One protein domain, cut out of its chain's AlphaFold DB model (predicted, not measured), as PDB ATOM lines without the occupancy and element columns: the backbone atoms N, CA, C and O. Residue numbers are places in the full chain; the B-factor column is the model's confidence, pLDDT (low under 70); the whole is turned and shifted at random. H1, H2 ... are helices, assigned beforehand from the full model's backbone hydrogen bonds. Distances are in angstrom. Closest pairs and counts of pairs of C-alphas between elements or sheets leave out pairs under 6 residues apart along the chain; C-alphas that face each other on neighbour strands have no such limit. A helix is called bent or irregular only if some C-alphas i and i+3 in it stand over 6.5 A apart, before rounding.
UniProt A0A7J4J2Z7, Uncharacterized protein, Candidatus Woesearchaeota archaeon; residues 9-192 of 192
ATOM      1  N   PHE A   9      36.805  53.215   1.009       86.75
ATOM      2  CA  PHE A   9      35.631  52.504   0.516       86.75
ATOM      3  C   PHE A   9      34.442  52.615   1.468       86.75
ATOM      4  O   PHE A   9      33.302  52.538   1.022       86.75
ATOM      5  N   TYR A  10      34.668  52.871   2.760       86.44
ATOM      6  CA  TYR A  10      33.573  53.101   3.702       86.44
ATOM      7  C   TYR A  10      32.796  54.385   3.381       86.44
ATOM      8  O   TYR A  10      31.571  54.414   3.491       86.44
ATOM      9  N   GLY A  11      33.486  55.428   2.906       88.50
ATOM     10  CA  GLY A  11      32.829  56.634   2.393       88.50
ATOM     11  C   GLY A  11      31.958  56.350   1.163       88.50
ATOM     12  O   GLY A  11      30.854  56.878   1.061       88.50
ATOM     13  N   GLU A  12      32.407  55.475   0.259       90.94
ATOM     14  CA  GLU A  12      31.589  55.023  -0.876       90.94
ATOM     15  C   GLU A  12      30.403  54.161  -0.422       90.94
ATOM     16  O   GLU A  12      29.295  54.346  -0.916       90.94
ATOM     17  N   PHE A  13      30.592  53.290   0.575       94.38
ATOM     18  CA  PHE A  13      29.501  52.524   1.177       94.38
ATOM     19  C   PHE A  13      28.410  53.439   1.746       94.38
ATOM     20  O   PHE A  13      27.229  53.209   1.509       94.38
ATOM     21  N   GLN A  14      28.773  54.521   2.439       93.75
ATOM     22  CA  GLN A  14      27.784  55.472   2.958       93.75
ATOM     23  C   GLN A  14      26.972  56.153   1.849       93.75
ATOM     24  O   GLN A  14      25.783  56.404   2.038       93.75
ATOM     25  N   LYS A  15      27.579  56.416   0.685       92.81
ATOM     26  CA  LYS A  15      26.894  57.036  -0.461       92.81
ATOM     27  C   LYS A  15      25.870  56.119  -1.126       92.81
ATOM     28  O   LYS A  15      24.930  56.634  -1.720       92.81
ATOM     29  N   ILE A  16      26.023  54.795  -1.034       94.31
ATOM     30  CA  ILE A  16      25.047  53.860  -1.621       94.31
ATOM     31  C   ILE A  16      23.824  53.628  -0.729       94.31
ATOM     32  O   ILE A  16      22.812  53.140  -1.221       94.31
ATOM     33  N   LEU A  17      23.891  53.952   0.569       94.56
ATOM     34  CA  LEU A  17      22.785  53.687   1.498       94.56
ATOM     35  C   LEU A  17      21.479  54.388   1.086       94.56
ATOM     36  O   LEU A  17      20.460  53.701   1.046       94.56
ATOM     37  N   PRO A  18      21.478  55.685   0.709       95.06
ATOM     38  CA  PRO A  18      20.268  56.330   0.200       95.06
ATOM     39  C   PRO A  18      19.733  55.665  -1.072       95.06
ATOM     40  O   PRO A  18      18.535  55.442  -1.178       95.06
ATOM     41  N   LEU A  19      20.616  55.268  -1.999       95.00
ATOM     42  CA  LEU A  19      20.225  54.600  -3.247       95.00
ATOM     43  C   LEU A  19      19.564  53.239  -2.987       95.00
ATOM     44  O   LEU A  19      18.597  52.871  -3.649       95.00
ATOM     45  N   LEU A  20      20.067  52.487  -2.004       94.62
ATOM     46  CA  LEU A  20      19.465  51.222  -1.582       94.62
ATOM     47  C   LEU A  20      18.078  51.425  -0.967       94.62
ATOM     48  O   LEU A  20      17.168  50.648  -1.261       94.62
ATOM     49  N   ASP A  21      17.906  52.453  -0.135       93.62
ATOM     50  CA  ASP A  21      16.611  52.783   0.465       93.62
ATOM     51  C   ASP A  21      15.599  53.264  -0.588       93.62
ATOM     52  O   ASP A  21      14.435  52.846  -0.562       93.62
ATOM     53  N   GLU A  22      16.032  54.079  -1.550       93.75
ATOM     54  CA  GLU A  22      15.219  54.507  -2.692       93.75
ATOM     55  C   GLU A  22      14.802  53.315  -3.557       93.75
ATOM     56  O   GLU A  22      13.611  53.142  -3.832       93.75
ATOM     57  N   ASN A  23      15.746  52.442  -3.925       92.19
ATOM     58  CA  ASN A  23      15.460  51.234  -4.697       92.19
ATOM     59  C   ASN A  23      14.481  50.318  -3.962       92.19
ATOM     60  O   ASN A  23      13.473  49.903  -4.528       92.19
ATOM     61  N   LYS A  24      14.720  50.063  -2.672       90.81
ATOM     62  CA  LYS A  24      13.798  49.296  -1.837       90.81
ATOM     63  C   LYS A  24      12.404  49.922  -1.870       90.81
ATOM     64  O   LYS A  24      11.436  49.223  -2.152       90.81
ATOM     65  N   THR A  25      12.292  51.224  -1.620       91.62
ATOM     66  CA  THR A  25      11.007  51.940  -1.616       91.62
ATOM     67  C   THR A  25      10.287  51.818  -2.957       91.62
ATOM     68  O   THR A  25       9.101  51.481  -2.983       91.62
ATOM     69  N   LYS A  26      11.009  52.007  -4.068       91.12
ATOM     70  CA  LYS A  26      10.493  51.821  -5.427       91.12
ATOM     71  C   LYS A  26       9.947  50.407  -5.616       91.12
ATOM     72  O   LYS A  26       8.777  50.260  -5.953       91.12
ATOM     73  N   MET A  27      10.726  49.375  -5.303       88.44
ATOM     74  CA  MET A  27      10.289  47.984  -5.461       88.44
ATOM     75  C   MET A  27       9.089  47.631  -4.566       88.44
ATOM     76  O   MET A  27       8.173  46.932  -4.996       88.44
ATOM     77  N   TRP A  28       9.024  48.148  -3.333       89.81
ATOM     78  CA  TRP A  28       7.851  47.961  -2.466       89.81
ATOM     79  C   TRP A  28       6.598  48.646  -3.017       89.81
ATOM     80  O   TRP A  28       5.501  48.105  -2.872       89.81
ATOM     81  N   SER A  29       6.748  49.793  -3.685       92.38
ATOM     82  CA  SER A  29       5.634  50.487  -4.341       92.38
ATOM     83  C   SER A  29       5.088  49.742  -5.567       92.38
ATOM     84  O   SER A  29       3.952  49.980  -5.970       92.38
ATOM     85  N   GLU A  30       5.849  48.794  -6.125       90.62
ATOM     86  CA  GLU A  30       5.411  47.961  -7.250       90.62
ATOM     87  C   GLU A  30       4.509  46.800  -6.816       90.62
ATOM     88  O   GLU A  30       3.731  46.305  -7.630       90.62
ATOM     89  N   VAL A  31       4.545  46.377  -5.545       93.56
ATOM     90  CA  VAL A  31       3.741  45.236  -5.062       93.56
ATOM     91  C   VAL A  31       2.239  45.434  -5.328       93.56
ATOM     92  O   VAL A  31       1.649  44.552  -5.957       93.56
ATOM     93  N   PRO A  32       1.603  46.572  -4.968       94.06
ATOM     94  CA  PRO A  32       0.200  46.815  -5.310       94.06
ATOM     95  C   PRO A  32      -0.059  46.818  -6.822       94.06
ATOM     96  O   PRO A  32      -1.084  46.319  -7.274       94.06
ATOM     97  N   VAL A  33       0.882  47.332  -7.620       93.56
ATOM     98  CA  VAL A  33       0.759  47.365  -9.086       93.56
ATOM     99  C   VAL A  33       0.749  45.950  -9.664       93.56
ATOM    100  O   VAL A  33      -0.059  45.652 -10.541       93.56
ATOM    101  N   ILE A  34       1.617  45.065  -9.164       92.75
ATOM    102  CA  ILE A  34       1.636  43.645  -9.541       92.75
ATOM    103  C   ILE A  34       0.295  42.998  -9.182       92.75
ATOM    104  O   ILE A  34      -0.315  42.357 -10.034       92.75
ATOM    105  N   VAL A  35      -0.187  43.199  -7.952       95.50
ATOM    106  CA  VAL A  35      -1.462  42.638  -7.473       95.50
ATOM    107  C   VAL A  35      -2.620  43.030  -8.393       95.50
ATOM    108  O   VAL A  35      -3.365  42.156  -8.839       95.50
ATOM    109  N   GLU A  36      -2.749  44.313  -8.732       95.12
ATOM    110  CA  GLU A  36      -3.836  44.790  -9.596       95.12
ATOM    111  C   GLU A  36      -3.726  44.264 -11.032       95.12
ATOM    112  O   GLU A  36      -4.736  43.874 -11.622       95.12
ATOM    113  N   LYS A  37      -2.511  44.154 -11.586       93.75
ATOM    114  CA  LYS A  37      -2.305  43.535 -12.908       93.75
ATOM    115  C   LYS A  37      -2.770  42.080 -12.942       93.75
ATOM    116  O   LYS A  37      -3.449  41.682 -13.885       93.75
ATOM    117  N   ILE A  38      -2.450  41.302 -11.906       95.75
ATOM    118  CA  ILE A  38      -2.866  39.895 -11.816       95.75
ATOM    119  C   ILE A  38      -4.378  39.766 -11.625       95.75
ATOM    120  O   ILE A  38      -5.004  38.904 -12.235       95.75
ATOM    121  N   LYS A  39      -5.008  40.651 -10.846       93.56
ATOM    122  CA  LYS A  39      -6.478  40.692 -10.748       93.56
ATOM    123  C   LYS A  39      -7.155  41.035 -12.071       93.56
ATOM    124  O   LYS A  39      -8.261  40.561 -12.314       93.56
ATOM    125  N   GLY A  40      -6.500  41.838 -12.906       91.56
ATOM    126  CA  GLY A  40      -6.966  42.173 -14.249       91.56
ATOM    127  C   GLY A  40      -7.003  40.988 -15.222       91.56
ATOM    128  O   GLY A  40      -7.647  41.103 -16.262       91.56
ATOM    129  N   GLY A  41      -6.358  39.858 -14.896       87.56
ATOM    130  CA  GLY A  41      -6.376  38.635 -15.710       87.56
ATOM    131  C   GLY A  41      -5.560  38.725 -17.003       87.56
ATOM    132  O   GLY A  41      -5.855  38.030 -17.979       87.56
ATOM    133  N   ASP A  42      -4.561  39.607 -17.046       86.44
ATOM    134  CA  ASP A  42      -3.644  39.709 -18.180       86.44
ATOM    135  C   ASP A  42      -2.647  38.535 -18.194       86.44
ATOM    136  O   ASP A  42      -1.823  38.381 -17.290       86.44
ATOM    137  N   LYS A  43      -2.691  37.714 -19.251       88.81
ATOM    138  CA  LYS A  43      -1.892  36.477 -19.353       88.81
ATOM    139  C   LYS A  43      -0.382  36.718 -19.388       88.81
ATOM    140  O   LYS A  43       0.387  35.870 -18.924       88.81
ATOM    141  N   GLU A  44       0.058  37.830 -19.972       90.44
ATOM    142  CA  GLU A  44       1.482  38.171 -20.020       90.44
ATOM    143  C   GLU A  44       1.990  38.498 -18.611       90.44
ATOM    144  O   GLU A  44       2.987  37.925 -18.158       90.44
ATOM    145  N   SER A  45       1.237  39.324 -17.878       91.25
ATOM    146  CA  SER A  45       1.493  39.636 -16.471       91.25
ATOM    147  C   SER A  45       1.497  38.380 -15.598       91.25
ATOM    148  O   SER A  45       2.416  38.205 -14.797       91.25
ATOM    149  N   GLU A  46       0.535  37.473 -15.779       94.81
ATOM    150  CA  GLU A  46       0.480  36.188 -15.065       94.81
ATOM    151  C   GLU A  46       1.718  35.319 -15.316       94.81
ATOM    152  O   GLU A  46       2.301  34.771 -14.376       94.81
ATOM    153  N   THR A  47       2.164  35.223 -16.571       95.00
ATOM    154  CA  THR A  47       3.339  34.422 -16.951       95.00
ATOM    155  C   THR A  47       4.618  34.990 -16.339       95.00
ATOM    156  O   THR A  47       5.410  34.252 -15.742       95.00
ATOM    157  N   GLY A  48       4.812  36.308 -16.444       95.31
ATOM    158  CA  GLY A  48       5.955  36.991 -15.840       95.31
ATOM    159  C   GLY A  48       5.960  36.859 -14.317       95.31
ATOM    160  O   GLY A  48       6.990  36.547 -13.717       95.31
ATOM    161  N   PHE A  49       4.797  37.008 -13.689       96.69
ATOM    162  CA  PHE A  49       4.635  36.860 -12.249       96.69
ATOM    163  C   PHE A  49       4.915  35.437 -11.753       96.69
ATOM    164  O   PHE A  49       5.617  35.266 -10.753       96.69
ATOM    165  N   ALA A  50       4.434  34.414 -12.466       97.19
ATOM    166  CA  ALA A  50       4.712  33.017 -12.143       97.19
ATOM    167  C   ALA A  50       6.218  32.717 -12.168       97.19
ATOM    168  O   ALA A  50       6.731  32.067 -11.254       97.19
ATOM    169  N   LYS A  51       6.933  33.248 -13.169       97.06
ATOM    170  CA  LYS A  51       8.393  33.133 -13.272       97.06
ATOM    171  C   LYS A  51       9.107  33.832 -12.111       97.06
ATOM    172  O   LYS A  51       9.917  33.214 -11.432       97.06
ATOM    173  N   LEU A  52       8.782  35.096 -11.839       96.31
ATOM    174  CA  LEU A  52       9.427  35.846 -10.751       96.31
ATOM    175  C   LEU A  52       9.203  35.187  -9.385       96.31
ATOM    176  O   LEU A  52      10.102  35.148  -8.546       96.31
ATOM    177  N   THR A  53       8.007  34.646  -9.170       96.81
ATOM    178  CA  THR A  53       7.662  33.920  -7.949       96.81
ATOM    179  C   THR A  53       8.470  32.629  -7.821       96.81
ATOM    180  O   THR A  53       9.014  32.362  -6.749       96.81
ATOM    181  N   SER A  54       8.592  31.838  -8.895       96.44
ATOM    182  CA  SER A  54       9.346  30.578  -8.866       96.44
ATOM    183  C   SER A  54      10.850  30.795  -8.666       96.44
ATOM    184  O   SER A  54      11.504  29.990  -8.002       96.44
ATOM    185  N   GLU A  55      11.380  31.911  -9.166       94.75
ATOM    186  CA  GLU A  55      12.765  32.357  -8.966       94.75
ATOM    187  C   GLU A  55      12.996  32.985  -7.577       94.75
ATOM    188  O   GLU A  55      14.135  33.257  -7.188       94.75
ATOM    189  N   GLY A  56      11.931  33.178  -6.796       93.56
ATOM    190  CA  GLY A  56      12.003  33.651  -5.419       93.56
ATOM    191  C   GLY A  56      12.191  35.151  -5.271       93.56
ATOM    192  O   GLY A  56      12.735  35.594  -4.250       93.56
ATOM    193  N   ASN A  57      11.762  35.939  -6.259       94.25
ATOM    194  CA  ASN A  57      11.717  37.391  -6.151       94.25
ATOM    195  C   ASN A  57      10.835  37.789  -4.955       94.25
ATOM    196  O   ASN A  57       9.659  37.433  -4.887       94.25
ATOM    197  N   ILE A  58      11.404  38.523  -3.995       92.81
ATOM    198  CA  ILE A  58      10.733  38.804  -2.719       92.81
ATOM    199  C   ILE A  58       9.451  39.635  -2.883       92.81
ATOM    200  O   ILE A  58       8.490  39.435  -2.144       92.81
ATOM    201  N   PHE A  59       9.403  40.516  -3.881       92.75
ATOM    202  CA  PHE A  59       8.245  41.367  -4.161       92.75
ATOM    203  C   PHE A  59       7.131  40.571  -4.840       92.75
ATOM    204  O   PHE A  59       5.973  40.689  -4.445       92.75
ATOM    205  N   ALA A  60       7.479  39.685  -5.779       95.75
ATOM    206  CA  ALA A  60       6.528  38.746  -6.371       95.75
ATOM    207  C   ALA A  60       5.953  37.787  -5.315       95.75
ATOM    208  O   ALA A  60       4.741  37.608  -5.247       95.75
ATOM    209  N   LEU A  61       6.789  37.250  -4.417       96.19
ATOM    210  CA  LEU A  61       6.332  36.425  -3.290       96.19
ATOM    211  C   LEU A  61       5.407  37.203  -2.341       96.19
ATOM    212  O   LEU A  61       4.424  36.652  -1.850       96.19
ATOM    213  N   LYS A  62       5.682  38.491  -2.099       95.31
ATOM    214  CA  LYS A  62       4.810  39.349  -1.287       95.31
ATOM    215  C   LYS A  62       3.464  39.613  -1.967       95.31
ATOM    216  O   LYS A  62       2.434  39.540  -1.301       95.31
ATOM    217  N   ALA A  63       3.463  39.883  -3.270       96.81
ATOM    218  CA  ALA A  63       2.236  40.021  -4.051       96.81
ATOM    219  C   ALA A  63       1.446  38.700  -4.091       96.81
ATOM    220  O   ALA A  63       0.229  38.716  -3.924       96.81
ATOM    221  N   LEU A  64       2.123  37.552  -4.222       98.06
ATOM    222  CA  LEU A  64       1.500  36.227  -4.147       98.06
ATOM    223  C   LEU A  64       0.809  36.021  -2.799       98.06
ATOM    224  O   LEU A  64      -0.343  35.598  -2.770       98.06
ATOM    225  N   HIS A  65       1.490  36.354  -1.700       97.25
ATOM    226  CA  HIS A  65       0.911  36.296  -0.360       97.25
ATOM    227  C   HIS A  65      -0.397  37.090  -0.272       97.25
ATOM    228  O   HIS A  65      -1.428  36.532   0.092       97.25
ATOM    229  N   GLN A  66      -0.361  38.361  -0.680       97.19
ATOM    230  CA  GLN A  66      -1.534  39.231  -0.650       97.19
ATOM    231  C   GLN A  66      -2.677  38.676  -1.518       97.19
ATOM    232  O   GLN A  66      -3.822  38.611  -1.081       97.19
ATOM    233  N   LEU A  67      -2.383  38.212  -2.735       97.56
ATOM    234  CA  LEU A  67      -3.392  37.628  -3.624       97.56
ATOM    235  C   LEU A  67      -4.027  36.351  -3.042       97.56
ATOM    236  O   LEU A  67      -5.222  36.113  -3.240       97.56
ATOM    237  N   ILE A  68      -3.259  35.535  -2.308       97.38
ATOM    238  CA  ILE A  68      -3.776  34.356  -1.596       97.38
ATOM    239  C   ILE A  68      -4.737  34.779  -0.478       97.38
ATOM    240  O   ILE A  68      -5.828  34.201  -0.382       97.38
ATOM    241  N   GLU A  69      -4.368  35.782   0.329       96.12
ATOM    242  CA  GLU A  69      -5.222  36.355   1.385       96.12
ATOM    243  C   GLU A  69      -6.544  36.882   0.802       96.12
ATOM    244  O   GLU A  69      -7.625  36.624   1.336       96.12
ATOM    245  N   GLU A  70      -6.471  37.516  -0.366       96.50
ATOM    246  CA  GLU A  70      -7.619  38.032  -1.118       96.50
ATOM    247  C   GLU A  70      -8.389  36.954  -1.908       96.50
ATOM    248  O   GLU A  70      -9.336  37.251  -2.637       96.50
ATOM    249  N   LYS A  71      -8.028  35.676  -1.743       96.56
ATOM    250  CA  LYS A  71      -8.675  34.512  -2.366       96.56
ATOM    251  C   LYS A  71      -8.640  34.499  -3.901       96.56
ATOM    252  O   LYS A  71      -9.465  33.805  -4.499       96.56
ATOM    253  N   ASN A  72      -7.682  35.178  -4.527       97.06
ATOM    254  CA  ASN A  72      -7.492  35.137  -5.976       97.06
ATOM    255  C   ASN A  72      -7.236  33.688  -6.449       97.06
ATOM    256  O   ASN A  72      -6.409  32.973  -5.878       97.06
ATOM    257  N   ILE A  73      -7.984  33.246  -7.466       96.31
ATOM    258  CA  ILE A  73      -7.973  31.851  -7.942       96.31
ATOM    259  C   ILE A  73      -6.625  31.511  -8.577       96.31
ATOM    260  O   ILE A  73      -5.981  30.555  -8.147       96.31
ATOM    261  N   PHE A  74      -6.163  32.336  -9.517       96.56
ATOM    262  CA  PHE A  74      -4.882  32.147 -10.197       96.56
ATOM    263  C   PHE A  74      -3.716  32.054  -9.202       96.56
ATOM    264  O   PHE A  74      -2.906  31.134  -9.274       96.56
ATOM    265  N   ALA A  75      -3.654  32.954  -8.218       97.50
ATOM    266  CA  ALA A  75      -2.593  32.960  -7.215       97.50
ATOM    267  C   ALA A  75      -2.589  31.685  -6.357       97.50
ATOM    268  O   ALA A  75      -1.527  31.136  -6.066       97.50
ATOM    269  N   LYS A  76      -3.771  31.173  -5.988       97.81
ATOM    270  CA  LYS A  76      -3.891  29.892  -5.279       97.81
ATOM    271  C   LYS A  76      -3.425  28.724  -6.139       97.81
ATOM    272  O   LYS A  76      -2.681  27.885  -5.642       97.81
ATOM    273  N   GLU A  77      -3.836  28.673  -7.401       98.06
ATOM    274  CA  GLU A  77      -3.428  27.623  -8.339       98.06
ATOM    275  C   GLU A  77      -1.917  27.642  -8.584       98.06
ATOM    276  O   GLU A  77      -1.262  26.604  -8.476       98.06
ATOM    277  N   LEU A  78      -1.345  28.825  -8.820       98.25
ATOM    278  CA  LEU A  78       0.097  29.025  -8.940       98.25
ATOM    279  C   LEU A  78       0.821  28.554  -7.678       98.25
ATOM    280  O   LEU A  78       1.798  27.814  -7.769       98.25
ATOM    281  N   PHE A  79       0.344  28.946  -6.500       98.25
ATOM    282  CA  PHE A  79       0.977  28.556  -5.246       98.25
ATOM    283  C   PHE A  79       0.944  27.039  -5.027       98.25
ATOM    284  O   PHE A  79       1.969  26.449  -4.690       98.25
ATOM    285  N   GLN A  80      -0.193  26.386  -5.291       98.25
ATOM    286  CA  GLN A  80      -0.296  24.924  -5.216       98.25
ATOM    287  C   GLN A  80       0.610  24.227  -6.232       98.25
ATOM    288  O   GLN A  80       1.270  23.244  -5.892       98.25
ATOM    289  N   LYS A  81       0.701  24.761  -7.455       98.31
ATOM    290  CA  LYS A  81       1.638  24.269  -8.467       98.31
ATOM    291  C   LYS A  81       3.079  24.338  -7.957       98.31
ATOM    292  O   LYS A  81       3.759  23.316  -7.959       98.31
ATOM    293  N   LEU A  82       3.518  25.490  -7.451       97.94
ATOM    294  CA  LEU A  82       4.881  25.664  -6.941       97.94
ATOM    295  C   LEU A  82       5.188  24.724  -5.765       97.94
ATOM    296  O   LEU A  82       6.280  24.160  -5.700       97.94
ATOM    297  N   LEU A  83       4.225  24.505  -4.866       96.62
ATOM    298  CA  LEU A  83       4.364  23.526  -3.783       96.62
ATOM    299  C   LEU A  83       4.494  22.091  -4.317       96.62
ATOM    300  O   LEU A  83       5.339  21.335  -3.836       96.62
ATOM    301  N   SER A  84       3.706  21.719  -5.332       97.25
ATOM    302  CA  SER A  84       3.786  20.396  -5.973       97.25
ATOM    303  C   SER A  84       5.130  20.160  -6.675       97.25
ATOM    304  O   SER A  84       5.655  19.047  -6.662       97.25
ATOM    305  N   GLU A  85       5.731  21.229  -7.199       95.75
ATOM    306  CA  GLU A  85       7.062  21.247  -7.814       95.75
ATOM    307  C   GLU A  85       8.197  21.312  -6.777       95.75
ATOM    308  O   GLU A  85       9.368  21.371  -7.147       95.75
ATOM    309  N   LYS A  86       7.869  21.280  -5.476       93.25
ATOM    310  CA  LYS A  86       8.822  21.400  -4.359       93.25
ATOM    311  C   LYS A  86       9.650  22.687  -4.421       93.25
ATOM    312  O   LYS A  86      10.807  22.709  -4.007       93.25
ATOM    313  N   ASN A  87       9.063  23.772  -4.927       94.12
ATOM    314  CA  ASN A  87       9.733  25.061  -4.973       94.12
ATOM    315  C   ASN A  87      10.020  25.561  -3.550       94.12
ATOM    316  O   ASN A  87       9.113  25.756  -2.738       94.12
ATOM    317  N   ILE A  88      11.296  25.812  -3.276       92.31
ATOM    318  CA  ILE A  88      11.781  26.202  -1.955       92.31
ATOM    319  C   ILE A  88      11.164  27.501  -1.427       92.31
ATOM    320  O   ILE A  88      10.915  27.624  -0.230       92.31
ATOM    321  N   TYR A  89      10.901  28.470  -2.303       94.06
ATOM    322  CA  TYR A  89      10.346  29.762  -1.912       94.06
ATOM    323  C   TYR A  89       8.852  29.672  -1.623       94.06
ATOM    324  O   TYR A  89       8.361  30.360  -0.733       94.06
ATOM    325  N   ALA A  90       8.135  28.801  -2.339       94.56
ATOM    326  CA  ALA A  90       6.740  28.512  -2.035       94.56
ATOM    327  C   ALA A  90       6.598  27.755  -0.707       94.56
ATOM    328  O   ALA A  90       5.720  28.092   0.085       94.56
ATOM    329  N   ASP A  91       7.481  26.791  -0.419       91.88
ATOM    330  CA  ASP A  91       7.520  26.118   0.887       91.88
ATOM    331  C   ASP A  91       7.846  27.103   2.028       91.88
ATOM    332  O   ASP A  91       7.194  27.096   3.073       91.88
ATOM    333  N   ASP A  92       8.800  28.014   1.802       90.56
ATOM    334  CA  ASP A  92       9.140  29.082   2.749       90.56
ATOM    335  C   ASP A  92       7.957  30.029   3.008       90.56
ATOM    336  O   ASP A  92       7.624  30.317   4.163       90.56
ATOM    337  N   LEU A  93       7.274  30.460   1.943       92.62
ATOM    338  CA  LEU A  93       6.088  31.308   2.029       92.62
ATOM    339  C   LEU A  93       4.929  30.591   2.734       92.62
ATOM    340  O   LEU A  93       4.257  31.201   3.561       92.62
ATOM    341  N   LYS A  94       4.710  29.300   2.459       92.56
ATOM    342  CA  LYS A  94       3.686  28.492   3.137       92.56
ATOM    343  C   LYS A  94       3.881  28.519   4.647       92.56
ATOM    344  O   LYS A  94       2.943  28.812   5.379       92.56
ATOM    345  N   LYS A  95       5.110  28.290   5.103       86.75
ATOM    346  CA  LYS A  95       5.452  28.317   6.531       86.75
ATOM    347  C   LYS A  95       5.249  29.694   7.146       86.75
ATOM    348  O   LYS A  95       4.758  29.786   8.266       86.75
ATOM    349  N   TYR A  96       5.602  30.752   6.415       87.25
ATOM    350  CA  TYR A  96       5.324  32.121   6.841       87.25
ATOM    351  C   TYR A  96       3.818  32.361   7.032       87.25
ATOM    352  O   TYR A  96       3.421  32.888   8.068       87.25
ATOM    353  N   ILE A  97       2.988  31.921   6.080       89.56
ATOM    354  CA  ILE A  97       1.520  32.029   6.138       89.56
ATOM    355  C   ILE A  97       0.942  31.229   7.310       89.56
ATOM    356  O   ILE A  97       0.065  31.711   8.020       89.56
ATOM    357  N   GLU A  98       1.431  30.008   7.523       88.44
ATOM    358  CA  GLU A  98       0.967  29.110   8.587       88.44
ATOM    359  C   GLU A  98       1.453  29.533   9.985       88.44
ATOM    360  O   GLU A  98       1.004  28.981  10.988       88.44
ATOM    361  N   GLY A  99       2.360  30.515  10.072       79.81
ATOM    362  CA  GLY A  99       2.981  30.922  11.332       79.81
ATOM    363  C   GLY A  99       3.880  29.836  11.932       79.81
ATOM    364  O   GLY A  99       4.156  29.856  13.132       79.81
ATOM    365  N   SER A 100       4.331  28.880  11.116       75.19
ATOM    366  CA  SER A 100       5.130  27.743  11.557       75.19
ATOM    367  C   SER A 100       6.477  28.219  12.094       75.19
ATOM    368  O   SER A 100       7.306  28.767  11.366       75.19
ATOM    369  N   THR A 101       6.730  27.967  13.377       61.41
ATOM    370  CA  THR A 101       8.026  28.213  14.032       61.41
ATOM    371  C   THR A 101       8.982  27.027  13.892       61.41
ATOM    372  O   THR A 101       9.917  26.894  14.685       61.41
ATOM    373  N   ASP A 102       8.704  26.117  12.954       55.00
ATOM    374  CA  ASP A 102       9.351  24.812  12.892       55.00
ATOM    375  C   ASP A 102      10.868  24.923  12.811       55.00
ATOM    376  O   ASP A 102      11.448  25.639  11.986       55.00
ATOM    377  N   LYS A 103      11.505  24.126  13.671       52.75
ATOM    378  CA  LYS A 103      12.956  23.996  13.752       52.75
ATOM    379  C   LYS A 103      13.572  23.432  12.459       52.75
ATOM    380  O   LYS A 103      14.766  23.576  12.237       52.75
ATOM    381  N   ASP A 104      12.773  22.842  11.577       47.22
ATOM    382  CA  ASP A 104      13.254  22.117  10.394       47.22
ATOM    383  C   ASP A 104      13.536  23.016   9.174       47.22
ATOM    384  O   ASP A 104      14.121  22.569   8.189       47.22
ATOM    385  N   PHE A 105      13.188  24.307   9.247       59.06
ATOM    386  CA  PHE A 105      13.733  25.351   8.364       59.06
ATOM    387  C   PHE A 105      14.567  26.369   9.157       59.06
ATOM    388  O   PHE A 105      14.660  27.546   8.790       59.06
ATOM    389  N   ILE A 106      15.160  25.922  10.273       65.19
ATOM    390  CA  ILE A 106      16.328  26.584  10.850       65.19
ATOM    391  C   ILE A 106      17.426  26.508   9.804       65.19
ATOM    392  O   ILE A 106      17.617  25.456   9.195       65.19
ATOM    393  N   CYS A 107      18.083  27.649   9.593       81.19
ATOM    394  CA  CYS A 107      19.380  27.805   8.945       81.19
ATOM    395  C   CYS A 107      20.013  26.473   8.486       81.19
ATOM    396  O   CYS A 107      20.362  25.659   9.350       81.19
ATOM    397  N   PRO A 108      20.214  26.250   7.171       88.12
ATOM    398  CA  PRO A 108      20.848  25.022   6.689       88.12
ATOM    399  C   PRO A 108      22.203  24.822   7.367       88.12
ATOM    400  O   PRO A 108      22.842  25.792   7.785       88.12
ATOM    401  N   LYS A 109      22.672  23.578   7.466       89.94
ATOM    402  CA  LYS A 109      24.030  23.330   7.952       89.94
ATOM    403  C   LYS A 109      25.048  23.695   6.875       89.94
ATOM    404  O   LYS A 109      24.738  23.771   5.687       89.94
ATOM    405  N   GLU A 110      26.299  23.895   7.278       89.25
ATOM    406  CA  GLU A 110      27.380  24.170   6.325       89.25
ATOM    407  C   GLU A 110      27.576  23.001   5.346       89.25
ATOM    408  O   GLU A 110      27.840  23.219   4.162       89.25
ATOM    409  N   GLU A 111      27.390  21.764   5.814       87.88
ATOM    410  CA  GLU A 111      27.441  20.567   4.973       87.88
ATOM    411  C   GLU A 111      26.339  20.577   3.908       87.88
ATOM    412  O   GLU A 111      26.600  20.208   2.761       87.88
ATOM    413  N   ASP A 112      25.138  21.057   4.247       88.12
ATOM    414  CA  ASP A 112      24.030  21.175   3.294       88.12
ATOM    415  C   ASP A 112      24.377  22.175   2.190       88.12
ATOM    416  O   ASP A 112      24.106  21.934   1.020       88.12
ATOM    417  N   ILE A 113      25.048  23.279   2.525       89.62
ATOM    418  CA  ILE A 113      25.468  24.280   1.534       89.62
ATOM    419  C   ILE A 113      26.537  23.720   0.591       89.62
ATOM    420  O   ILE A 113      26.575  24.074  -0.587       89.62
ATOM    421  N   LYS A 114      27.418  22.843   1.075       85.31
ATOM    422  CA  LYS A 114      28.461  22.219   0.244       85.31
ATOM    423  C   LYS A 114      27.902  21.130  -0.668       85.31
ATOM    424  O   LYS A 114      28.305  21.062  -1.824       85.31
ATOM    425  N   ASN A 115      26.972  20.326  -0.162       85.50
ATOM    426  CA  ASN A 115      26.546  19.089  -0.818       85.50
ATOM    427  C   ASN A 115      25.182  19.185  -1.516       85.50
ATOM    428  O   ASN A 115      24.838  18.294  -2.289       85.50
ATOM    429  N   ASN A 116      24.403  20.238  -1.259       84.81
ATOM    430  CA  ASN A 116      23.077  20.427  -1.832       84.81
ATOM    431  C   ASN A 116      23.001  21.760  -2.607       84.81
ATOM    432  O   ASN A 116      23.209  22.821  -2.010       84.81
ATOM    433  N   PRO A 117      22.647  21.740  -3.908       77.88
ATOM    434  CA  PRO A 117      22.400  22.952  -4.691       77.88
ATOM    435  C   PRO A 117      21.391  23.915  -4.047       77.88
ATOM    436  O   PRO A 117      21.531  25.131  -4.159       77.88
ATOM    437  N   GLU A 118      20.404  23.392  -3.318       87.19
ATOM    438  CA  GLU A 118      19.395  24.191  -2.617       87.19
ATOM    439  C   GLU A 118      19.893  24.783  -1.295       87.19
ATOM    440  O   GLU A 118      19.233  25.659  -0.733       87.19
ATOM    441  N   GLY A 119      21.033  24.328  -0.764       90.81
ATOM    442  CA  GLY A 119      21.525  24.759   0.545       90.81
ATOM    443  C   GLY A 119      21.713  26.276   0.622       90.81
ATOM    444  O   GLY A 119      21.310  26.906   1.599       90.81
ATOM    445  N   ILE A 120      22.229  26.893  -0.446       92.81
ATOM    446  CA  ILE A 120      22.392  28.352  -0.510       92.81
ATOM    447  C   ILE A 120      21.045  29.091  -0.583       92.81
ATOM    448  O   ILE A 120      20.891  30.161   0.004       92.81
ATOM    449  N   LEU A 121      20.041  28.498  -1.234       92.44
ATOM    450  CA  LEU A 121      18.694  29.064  -1.330       92.44
ATOM    451  C   LEU A 121      17.975  28.993   0.028       92.44
ATOM    452  O   LEU A 121      17.345  29.963   0.447       92.44
ATOM    453  N   ARG A 122      18.152  27.898   0.782       91.62
ATOM    454  CA  ARG A 122      17.660  27.782   2.173       91.62
ATOM    455  C   ARG A 122      18.301  28.826   3.075       91.62
ATOM    456  O   ARG A 122      17.623  29.423   3.918       91.62
ATOM    457  N   LEU A 123      19.598  29.076   2.880       93.69
ATOM    458  CA  LEU A 123      20.305  30.130   3.599       93.69
ATOM    459  C   LEU A 123      19.717  31.502   3.254       93.69
ATOM    460  O   LEU A 123      19.434  32.272   4.170       93.69
ATOM    461  N   LYS A 124      19.446  31.779   1.970       94.31
ATOM    462  CA  LYS A 124      18.792  33.017   1.513       94.31
ATOM    463  C   LYS A 124      17.482  33.275   2.250       94.31
ATOM    464  O   LYS A 124      17.333  34.328   2.872       94.31
ATOM    465  N   CYS A 125      16.568  32.305   2.249       92.06
ATOM    466  CA  CYS A 125      15.292  32.414   2.960       92.06
ATOM    467  C   CYS A 125      15.485  32.650   4.469       92.06
ATOM    468  O   CYS A 125      14.859  33.528   5.066       92.06
ATOM    469  N   SER A 126      16.426  31.934   5.087       91.25
ATOM    470  CA  SER A 126      16.706  32.065   6.522       91.25
ATOM    471  C   SER A 126      17.281  33.441   6.892       91.25
ATOM    472  O   SER A 126      16.885  34.025   7.905       91.25
ATOM    473  N   VAL A 127      18.152  34.009   6.049       93.31
ATOM    474  CA  VAL A 127      18.691  35.368   6.229       93.31
ATOM    475  C   VAL A 127      17.624  36.438   5.978       93.31
ATOM    476  O   VAL A 127      17.573  37.421   6.720       93.31
ATOM    477  N   ARG A 128      16.719  36.248   5.003       91.50
ATOM    478  CA  ARG A 128      15.560  37.143   4.792       91.50
ATOM    479  C   ARG A 128      14.709  37.270   6.055       91.50
ATOM    480  O   ARG A 128      14.362  38.380   6.450       91.50
ATOM    481  N   ARG A 129      14.471  36.153   6.747       87.31
ATOM    482  CA  ARG A 129      13.770  36.118   8.043       87.31
ATOM    483  C   ARG A 129      14.595  36.629   9.222       87.31
ATOM    484  O   ARG A 129      14.123  36.602  10.351       87.31
ATOM    485  N   THR A 130      15.816  37.110   8.984       87.62
ATOM    486  CA  THR A 130      16.701  37.651  10.024       87.62
ATOM    487  C   THR A 130      17.034  36.617  11.112       87.62
ATOM    488  O   THR A 130      17.278  36.978  12.262       87.62
ATOM    489  N   GLN A 131      17.084  35.323  10.760       88.06
ATOM    490  CA  GLN A 131      17.504  34.282  11.703       88.06
ATOM    491  C   GLN A 131      18.977  34.497  12.101       88.06
ATOM    492  O   GLN A 131      19.839  34.543  11.212       88.06
ATOM    493  N   PRO A 132      19.303  34.633  13.400       89.31
ATOM    494  CA  PRO A 132      20.668  34.911  13.847       89.31
ATOM    495  C   PRO A 132      21.694  33.872  13.380       89.31
ATOM    496  O   PRO A 132      22.782  34.237  12.927       89.31
ATOM    497  N   GLU A 133      21.339  32.589  13.429       91.06
ATOM    498  CA  GLU A 133      22.190  31.467  13.026       91.06
ATOM    499  C   GLU A 133      22.507  31.525  11.529       91.06
ATOM    500  O   GLU A 133      23.652  31.321  11.131       91.06
ATOM    501  N   ALA A 134      21.526  31.905  10.707       92.94
ATOM    502  CA  ALA A 134      21.694  32.075   9.267       92.94
ATOM    503  C   ALA A 134      22.621  33.241   8.926       92.94
ATOM    504  O   ALA A 134      23.503  33.115   8.080       92.94
ATOM    505  N   VAL A 135      22.475  34.370   9.623       93.94
ATOM    506  CA  VAL A 135      23.395  35.506   9.463       93.94
ATOM    507  C   VAL A 135      24.812  35.115   9.900       93.94
ATOM    508  O   VAL A 135      25.781  35.499   9.245       93.94
ATOM    509  N   SER A 136      24.946  34.336  10.977       94.69
ATOM    510  CA  SER A 136      26.235  33.811  11.440       94.69
ATOM    511  C   SER A 136      26.875  32.878  10.408       94.69
ATOM    512  O   SER A 136      28.046  33.044  10.064       94.69
ATOM    513  N   LEU A 137      26.099  31.954   9.837       95.31
ATOM    514  CA  LEU A 137      26.577  31.048   8.797       95.31
ATOM    515  C   LEU A 137      26.982  31.797   7.526       95.31
ATOM    516  O   LEU A 137      28.053  31.534   6.986       95.31
ATOM    517  N   LEU A 138      26.191  32.781   7.086       96.94
ATOM    518  CA  LEU A 138      26.555  33.638   5.957       96.94
ATOM    519  C   LEU A 138      27.913  34.318   6.194       96.94
ATOM    520  O   LEU A 138      28.785  34.267   5.332       96.94
ATOM    521  N   ARG A 139      28.133  34.898   7.381       96.44
ATOM    522  CA  ARG A 139      29.421  35.515   7.750       96.44
ATOM    523  C   ARG A 139      30.568  34.516   7.736       96.44
ATOM    524  O   ARG A 139      31.645  34.846   7.243       96.44
ATOM    525  N   LYS A 140      30.337  33.310   8.257       96.12
ATOM    526  CA  LYS A 140      31.327  32.232   8.244       96.12
ATOM    527  C   LYS A 140      31.738  31.896   6.810       96.12
ATOM    528  O   LYS A 140      32.928  31.910   6.516       96.12
ATOM    529  N   LEU A 141      30.778  31.689   5.911       95.88
ATOM    530  CA  LEU A 141      31.060  31.381   4.506       95.88
ATOM    531  C   LEU A 141      31.790  32.523   3.786       95.88
ATOM    532  O   LEU A 141      32.717  32.272   3.023       95.88
ATOM    533  N   LEU A 142      31.427  33.778   4.072       96.62
ATOM    534  CA  LEU A 142      32.119  34.957   3.537       96.62
ATOM    535  C   LEU A 142      33.576  35.025   4.024       96.62
ATOM    536  O   LEU A 142      34.466  35.334   3.238       96.62
ATOM    537  N   SER A 143      33.834  34.684   5.292       94.19
ATOM    538  CA  SER A 143      35.198  34.607   5.843       94.19
ATOM    539  C   SER A 143      36.024  33.448   5.275       94.19
ATOM    540  O   SER A 143      37.246  33.514   5.264       94.19
ATOM    541  N   GLN A 144      35.354  32.403   4.784       94.31
ATOM    542  CA  GLN A 144      35.954  31.274   4.069       94.31
ATOM    543  C   GLN A 144      36.068  31.528   2.560       94.31
ATOM    544  O   GLN A 144      36.385  30.613   1.803       94.31
ATOM    545  N   ASP A 145      35.788  32.752   2.114       92.88
ATOM    546  CA  ASP A 145      35.889  33.151   0.718       92.88
ATOM    547  C   ASP A 145      34.936  32.422  -0.258       92.88
ATOM    548  O   ASP A 145      35.169  32.466  -1.472       92.88
ATOM    549  N   ASP A 146      33.834  31.819   0.227       93.12
ATOM    550  CA  ASP A 146      32.877  31.078  -0.614       93.12
ATOM    551  C   ASP A 146      32.194  32.022  -1.632       93.12
ATOM    552  O   ASP A 146      31.453  32.933  -1.240       93.12
ATOM    553  N   PRO A 147      32.390  31.821  -2.951       92.56
ATOM    554  CA  PRO A 147      31.847  32.710  -3.978       92.56
ATOM    555  C   PRO A 147      30.312  32.743  -3.995       92.56
ATOM    556  O   PRO A 147      29.717  33.771  -4.320       92.56
ATOM    557  N   ARG A 148      29.650  31.650  -3.601       93.75
ATOM    558  CA  ARG A 148      28.184  31.574  -3.546       93.75
ATOM    559  C   ARG A 148      27.636  32.426  -2.409       93.75
ATOM    560  O   ARG A 148      26.566  33.005  -2.553       93.75
ATOM    561  N   ALA A 149      28.377  32.546  -1.306       95.94
ATOM    562  CA  ALA A 149      28.011  33.422  -0.199       95.94
ATOM    563  C   ALA A 149      28.142  34.906  -0.572       95.94
ATOM    564  O   ALA A 149      27.287  35.700  -0.192       95.94
ATOM    565  N   PHE A 150      29.157  35.277  -1.360       97.00
ATOM    566  CA  PHE A 150      29.284  36.635  -1.905       97.00
ATOM    567  C   PHE A 150      28.164  36.962  -2.904       97.00
ATOM    568  O   PHE A 150      27.568  38.034  -2.811       97.00
ATOM    569  N   SER A 151      27.813  36.023  -3.788       95.75
ATOM    570  CA  SER A 151      26.649  36.164  -4.677       95.75
ATOM    571  C   SER A 151      25.350  36.348  -3.879       95.75
ATOM    572  O   SER A 151      24.610  37.306  -4.084       95.75
ATOM    573  N   LEU A 152      25.132  35.505  -2.864       96.00
ATOM    574  CA  LEU A 152      23.990  35.618  -1.960       96.00
ATOM    575  C   LEU A 152      23.958  36.960  -1.207       96.00
ATOM    576  O   LEU A 152      22.892  37.549  -1.032       96.00
ATOM    577  N   LEU A 153      25.111  37.449  -0.742       97.94
ATOM    578  CA  LEU A 153      25.209  38.743  -0.071       97.94
ATOM    579  C   LEU A 153      24.727  39.866  -0.996       97.94
ATOM    580  O   LEU A 153      23.904  40.676  -0.569       97.94
ATOM    581  N   LYS A 154      25.199  39.881  -2.250       97.31
ATOM    582  CA  LYS A 154      24.784  40.848  -3.274       97.31
ATOM    583  C   LYS A 154      23.277  40.801  -3.519       97.31
ATOM    584  O   LYS A 154      22.628  41.838  -3.418       97.31
ATOM    585  N   ASP A 155      22.720  39.616  -3.755       95.56
ATOM    586  CA  ASP A 155      21.277  39.415  -3.937       95.56
ATOM    587  C   ASP A 155      20.461  40.018  -2.785       95.56
ATOM    588  O   ASP A 155      19.493  40.747  -2.996       95.56
ATOM    589  N   LEU A 156      20.858  39.731  -1.544       96.62
ATOM    590  CA  LEU A 156      20.155  40.208  -0.356       96.62
ATOM    591  C   LEU A 156      20.266  41.732  -0.181       96.62
ATOM    592  O   LEU A 156      19.321  42.357   0.303       96.62
ATOM    593  N   ILE A 157      21.393  42.339  -0.564       96.81
ATOM    594  CA  ILE A 157      21.547  43.803  -0.618       96.81
ATOM    595  C   ILE A 157      20.598  44.388  -1.672       96.81
ATOM    596  O   ILE A 157      19.882  45.340  -1.365       96.81
ATOM    597  N   LEU A 158      20.553  43.752  -2.850       94.56
ATOM    598  CA  LEU A 158      19.574  43.912  -3.937       94.56
ATOM    599  C   LEU A 158      18.147  44.129  -3.432       94.56
ATOM    600  O   LEU A 158      17.434  45.073  -3.766       94.56
ATOM    601  N   GLU A 159      17.762  43.207  -2.562       93.25
ATOM    602  CA  GLU A 159      16.434  43.105  -1.969       93.25
ATOM    603  C   GLU A 159      16.202  44.083  -0.802       93.25
ATOM    604  O   GLU A 159      15.116  44.111  -0.216       93.25
ATOM    605  N   GLY A 160      17.209  44.873  -0.420       93.31
ATOM    606  CA  GLY A 160      17.127  45.810   0.699       93.31
ATOM    607  C   GLY A 160      17.138  45.133   2.077       93.31
ATOM    608  O   GLY A 160      16.558  45.659   3.040       93.31
ATOM    609  N   ASN A 161      17.760  43.952   2.195       94.81
ATOM    610  CA  ASN A 161      17.908  43.248   3.466       94.81
ATOM    611  C   ASN A 161      18.910  43.982   4.375       94.81
ATOM    612  O   ASN A 161      20.116  44.010   4.125       94.81
ATOM    613  N   SER A 162      18.421  44.534   5.486       93.56
ATOM    614  CA  SER A 162      19.226  45.362   6.396       93.56
ATOM    615  C   SER A 162      20.395  44.612   7.042       93.56
ATOM    616  O   SER A 162      21.453  45.198   7.272       93.56
ATOM    617  N   ARG A 163      20.249  43.307   7.311       94.69
ATOM    618  CA  ARG A 163      21.334  42.488   7.873       94.69
ATOM    619  C   ARG A 163      22.441  42.250   6.855       94.69
ATOM    620  O   ARG A 163      23.605  42.344   7.230       94.69
ATOM    621  N   ALA A 164      22.095  41.990   5.598       96.44
ATOM    622  CA  ALA A 164      23.060  41.855   4.511       96.44
ATOM    623  C   ALA A 164      23.798  43.175   4.242       96.44
ATOM    624  O   ALA A 164      25.025  43.182   4.172       96.44
ATOM    625  N   ILE A 165      23.082  44.305   4.211       96.94
ATOM    626  CA  ILE A 165      23.684  45.644   4.084       96.94
ATOM    627  C   ILE A 165      24.668  45.910   5.232       96.94
ATOM    628  O   ILE A 165      25.786  46.373   5.010       96.94
ATOM    629  N   PHE A 166      24.293  45.559   6.464       95.69
ATOM    630  CA  PHE A 166      25.184  45.681   7.616       95.69
ATOM    631  C   PHE A 166      26.426  44.778   7.503       95.69
ATOM    632  O   PHE A 166      27.535  45.219   7.804       95.69
ATOM    633  N   VAL A 167      26.263  43.528   7.048       96.69
ATOM    634  CA  VAL A 167      27.384  42.608   6.782       96.69
ATOM    635  C   VAL A 167      28.336  43.205   5.741       96.69
ATOM    636  O   VAL A 167      29.543  43.215   5.975       96.69
ATOM    637  N   LEU A 168      27.811  43.756   4.640       96.81
ATOM    638  CA  LEU A 168      28.617  44.428   3.618       96.81
ATOM    639  C   LEU A 168      29.415  45.587   4.210       96.81
ATOM    640  O   LEU A 168      30.623  45.645   4.015       96.81
ATOM    641  N   GLY A 169      28.763  46.468   4.973       95.44
ATOM    642  CA  GLY A 169      29.424  47.616   5.595       95.44
ATOM    643  C   GLY A 169      30.587  47.207   6.499       95.44
ATOM    644  O   GLY A 169      31.638  47.850   6.484       95.44
ATOM    645  N   GLN A 170      30.446  46.106   7.243       94.88
ATOM    646  CA  GLN A 170      31.535  45.570   8.062       94.88
ATOM    647  C   GLN A 170      32.687  45.017   7.221       94.88
ATOM    648  O   GLN A 170      33.839  45.307   7.529       94.88
ATOM    649  N   LEU A 171      32.389  44.269   6.156       95.38
ATOM    650  CA  LEU A 171      33.413  43.720   5.261       95.38
ATOM    651  C   LEU A 171      34.157  44.815   4.489       95.38
ATOM    652  O   LEU A 171      35.377  44.744   4.343       95.38
ATOM    653  N   VAL A 172      33.436  45.841   4.036       94.19
ATOM    654  CA  VAL A 172      34.023  47.020   3.393       94.19
ATOM    655  C   VAL A 172      34.921  47.754   4.381       94.19
ATOM    656  O   VAL A 172      36.045  48.065   4.021       94.19
ATOM    657  N   SER A 173      34.479  47.956   5.630       91.38
ATOM    658  CA  SER A 173      35.289  48.608   6.678       91.38
ATOM    659  C   SER A 173      36.597  47.869   6.976       91.38
ATOM    660  O   SER A 173      37.568  48.500   7.387       91.38
ATOM    661  N   SER A 174      36.621  46.549   6.773       90.19
ATOM    662  CA  SER A 174      37.807  45.700   6.927       90.19
ATOM    663  C   SER A 174      38.612  45.504   5.634       90.19
ATOM    664  O   SER A 174      39.391  44.559   5.562       90.19
ATOM    665  N   ASP A 175      38.395  46.329   4.602       88.12
ATOM    666  CA  ASP A 175      39.096  46.258   3.307       88.12
ATOM    667  C   ASP A 175      38.987  44.893   2.599       88.12
ATOM    668  O   ASP A 175      39.890  44.461   1.879       88.12
ATOM    669  N   ASN A 176      37.863  44.185   2.766       93.00
ATOM    670  CA  ASN A 176      37.640  42.939   2.036       93.00
ATOM    671  C   ASN A 176      37.439  43.235   0.537       93.00
ATOM    672  O   ASN A 176      36.429  43.814   0.137       93.00
ATOM    673  N   VAL A 177      38.383  42.790  -0.296       92.50
ATOM    674  CA  VAL A 177      38.415  43.077  -1.743       92.50
ATOM    675  C   VAL A 177      37.134  42.639  -2.462       92.50
ATOM    676  O   VAL A 177      36.599  43.384  -3.277       92.50
ATOM    677  N   LYS A 178      36.591  41.459  -2.142       94.75
ATOM    678  CA  LYS A 178      35.351  40.969  -2.769       94.75
ATOM    679  C   LYS A 178      34.138  41.806  -2.364       94.75
ATOM    680  O   LYS A 178      33.279  42.068  -3.198       94.75
ATOM    681  N   ALA A 179      34.076  42.258  -1.113       94.25
ATOM    682  CA  ALA A 179      33.018  43.155  -0.657       94.25
ATOM    683  C   ALA A 179      33.094  44.535  -1.331       94.25
ATOM    684  O   ALA A 179      32.056  45.100  -1.664       94.25
ATOM    685  N   VAL A 180      34.302  45.053  -1.582       93.62
ATOM    686  CA  VAL A 180      34.498  46.285  -2.367       93.62
ATOM    687  C   VAL A 180      34.003  46.103  -3.804       93.62
ATOM    688  O   VAL A 180      33.291  46.964  -4.311       93.62
ATOM    689  N   ASN A 181      34.279  44.960  -4.435       94.75
ATOM    690  CA  ASN A 181      33.745  44.675  -5.771       94.75
ATOM    691  C   ASN A 181      32.208  44.609  -5.769       94.75
ATOM    692  O   ASN A 181      31.573  45.206  -6.633       94.75
ATOM    693  N   ILE A 182      31.597  43.957  -4.768       95.75
ATOM    694  CA  ILE A 182      30.132  43.952  -4.612       95.75
ATOM    695  C   ILE A 182      29.593  45.372  -4.460       95.75
ATOM    696  O   ILE A 182      28.585  45.700  -5.075       95.75
ATOM    697  N   LEU A 183      30.245  46.219  -3.660       95.31
ATOM    698  CA  LEU A 183      29.850  47.617  -3.488       95.31
ATOM    699  C   LEU A 183      29.812  48.358  -4.837       95.31
ATOM    700  O   LEU A 183      28.837  49.050  -5.126       95.31
ATOM    701  N   GLU A 184      30.835  48.186  -5.675       93.94
ATOM    702  CA  GLU A 184      30.880  48.787  -7.013       93.94
ATOM    703  C   GLU A 184      29.812  48.223  -7.959       93.94
ATOM    704  O   GLU A 184      29.203  48.973  -8.724       93.94
ATOM    705  N   GLU A 185      29.574  46.912  -7.922       95.38
ATOM    706  CA  GLU A 185      28.532  46.262  -8.721       95.38
ATOM    707  C   GLU A 185      27.131  46.738  -8.328       95.38
ATOM    708  O   GLU A 185      26.348  47.114  -9.197       95.38
ATOM    709  N   VAL A 186      26.836  46.778  -7.026       95.38
ATOM    710  CA  VAL A 186      25.561  47.270  -6.488       95.38
ATOM    711  C   VAL A 186      25.345  48.722  -6.895       95.38
ATOM    712  O   VAL A 186      24.281  49.057  -7.403       95.38
ATOM    713  N   LYS A 187      26.362  49.582  -6.755       94.38
ATOM    714  CA  LYS A 187      26.277  50.984  -7.186       94.38
ATOM    715  C   LYS A 187      25.894  51.102  -8.666       94.38
ATOM    716  O   LYS A 187      24.947  51.805  -8.995       94.38
ATOM    717  N   LYS A 188      26.569  50.348  -9.542       93.31
ATOM    718  CA  LYS A 188      26.268  50.317 -10.986       93.31
ATOM    719  C   LYS A 188      24.871  49.792 -11.303       93.31
ATOM    720  O   LYS A 188      24.339  50.127 -12.353       93.31
ATOM    721  N   GLU A 189      24.313  48.907 -10.485       93.75
ATOM    722  CA  GLU A 189      22.954  48.396 -10.681       93.75
ATOM    723  C   GLU A 189      21.887  49.396 -10.239       93.75
ATOM    724  O   GLU A 189      20.858  49.490 -10.898       93.75
ATOM    725  N   LEU A 190      22.151  50.166  -9.181       91.31
ATOM    726  CA  LEU A 190      21.230  51.181  -8.660       91.31
ATOM    727  C   LEU A 190      21.214  52.475  -9.489       91.31
ATOM    728  O   LEU A 190      20.221  53.191  -9.473       91.31
ATOM    729  N   GLU A 191      22.304  52.785 -10.193       88.19
ATOM    730  CA  GLU A 191      22.437  53.988 -11.034       88.19
ATOM    731  C   GLU A 191      21.882  53.816 -12.470       88.19
ATOM    732  O   GLU A 191      21.976  54.748 -13.271       88.19
ATOM    733  N   LYS A 192      21.331  52.643 -12.816       77.75
ATOM    734  CA  LYS A 192      20.690  52.367 -14.118       77.75
ATOM    735  C   LYS A 192      19.229  52.803 -14.147       77.75
ATOM    736  O   LYS A 192      18.817  53.311 -15.213       77.75
TER     737      LYS A 192
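AT A GLANCE: This is residues 9 to 192 of the 192 residues of an uncharacterized protein of Candidatus Woesearchaeota archaeon (UniProt A0A7J4J2Z7). Two lobes of short helices stand next to each other, spanned along one side by one long helix, H1, whose residues 9 to 23 pack on H10 and H11 of one lobe and whose residues 27 to 38 pack on H2 and H3 of the other. H2 to H5 make the first lobe and H7 to H11 the second, with the six-residue H6 at the second lobe's rim, away from H1; the lobes also meet where H5 packs on H7. The printed part has 184 residues, with eleven named helices, H1 to H11 in order, and no named strand: the class is all helix. The whole is compact, with a radius of gyration of the C-alphas of 17.3 A, and spans 50 by 37 by 24 A.

HOW THE PARTS SIT: H1, residues 9 to 39, has a kink of 31 degrees near residue 16 and is only just irregular, C-alphas 15 and 18 being 6.7 A apart. With residues 34 to 38 alone it touches H2, residues 43 to 54, the closest C-alphas being those of Ile 38 and Glu 46, 6.0 A apart. With residues 27 to 35 alone it touches H3, residues 58 to 69, at a shallow tilt of 32 degrees, the same way; the closest C-alphas, of Val 31 and Ala 63, are 5.5 A apart. H3 touches H4, residues 73 to 84, at a steep tilt of 62 degrees, opposite ways, closest at the C-alphas of Ile 68 and Lys 76, 5.8 A apart. H4 touches H5, residues 88 to 98, also at a steep tilt of 62 degrees, opposite ways; the closest C-alphas, of Leu 83 and Ala 90, are 5.8 A apart. H6, residues 110 to 115, and H7, residues 119 to 128, only just touch, with 3 pairs of C-alphas within 8 A, and touch only at the corner, the closest C-alphas, of Ile 113 and Gly 119, being 4.1 A apart. H5 touches H7 at a tilt of 38 degrees, only just steep, the closest C-alphas being those of Asp 92 and Cys 125, 7.0 A apart. H7 touches H8, residues 132 to 143, closest at the C-alphas of Val 127 and Ala 134, 5.4 A apart. H7 also touches H9, residues 147 to 158, at a shallow tilt of 30 degrees, the same way; the C-alphas of Lys 124 and Leu 152, 6.8 A apart, are closest. H9 touches H10, residues 162 to 173, closest at the C-alphas of Ile 157 and Ile 165, 5.5 A apart. H10 touches H11, residues 177 to 190, at a steep tilt of 52 degrees, opposite ways, closest at the C-alphas of Val 172 and Ala 179, 5.7 A apart. H1 touches H10 with residues 9 to 13 alone, closest at the C-alphas of Tyr 10 and Ser 173, 5.7 A apart. H1 touches H11 with residues 9 to 23 alone, closest at the C-alphas of Ile 16 and Lys 187, 6.4 A apart. Among the pairs that are apart are H3 and H9, H4 and H7, and H2 and H11. The helix packing is mostly crossed, most touching helices standing at wide angles: leaving out the pairs that touch only at the corner or only at their ends, 4 of the 15 pairs of helices that touch are at a shallow tilt. Every O i to N i+4 pair is within hydrogen-bond range in H2 to H11; in H1, 21 of 27 are.

IN THESE COORDINATES: H1 begins at C-alpha 9, (35.631, 52.504, 0.516), and ends at C-alpha 39, (-6.478, 40.692, -10.748), 45.2 A away. H11 is 20.2 A long and ends at C-alpha 190, (21.230, 51.181, -8.660).

THE WHOLE: The two C-alphas farthest apart, those of Ile 73 and Asp 175, are 50.5 A apart. The printed part has no cut and ends at residue 192, the chain's last residue. The link from H5 to H6, 11 residues, is long; the others are tight. The mean pLDDT of the printed part is 91.9, and residues 101 to 106, within that long link, are under 70.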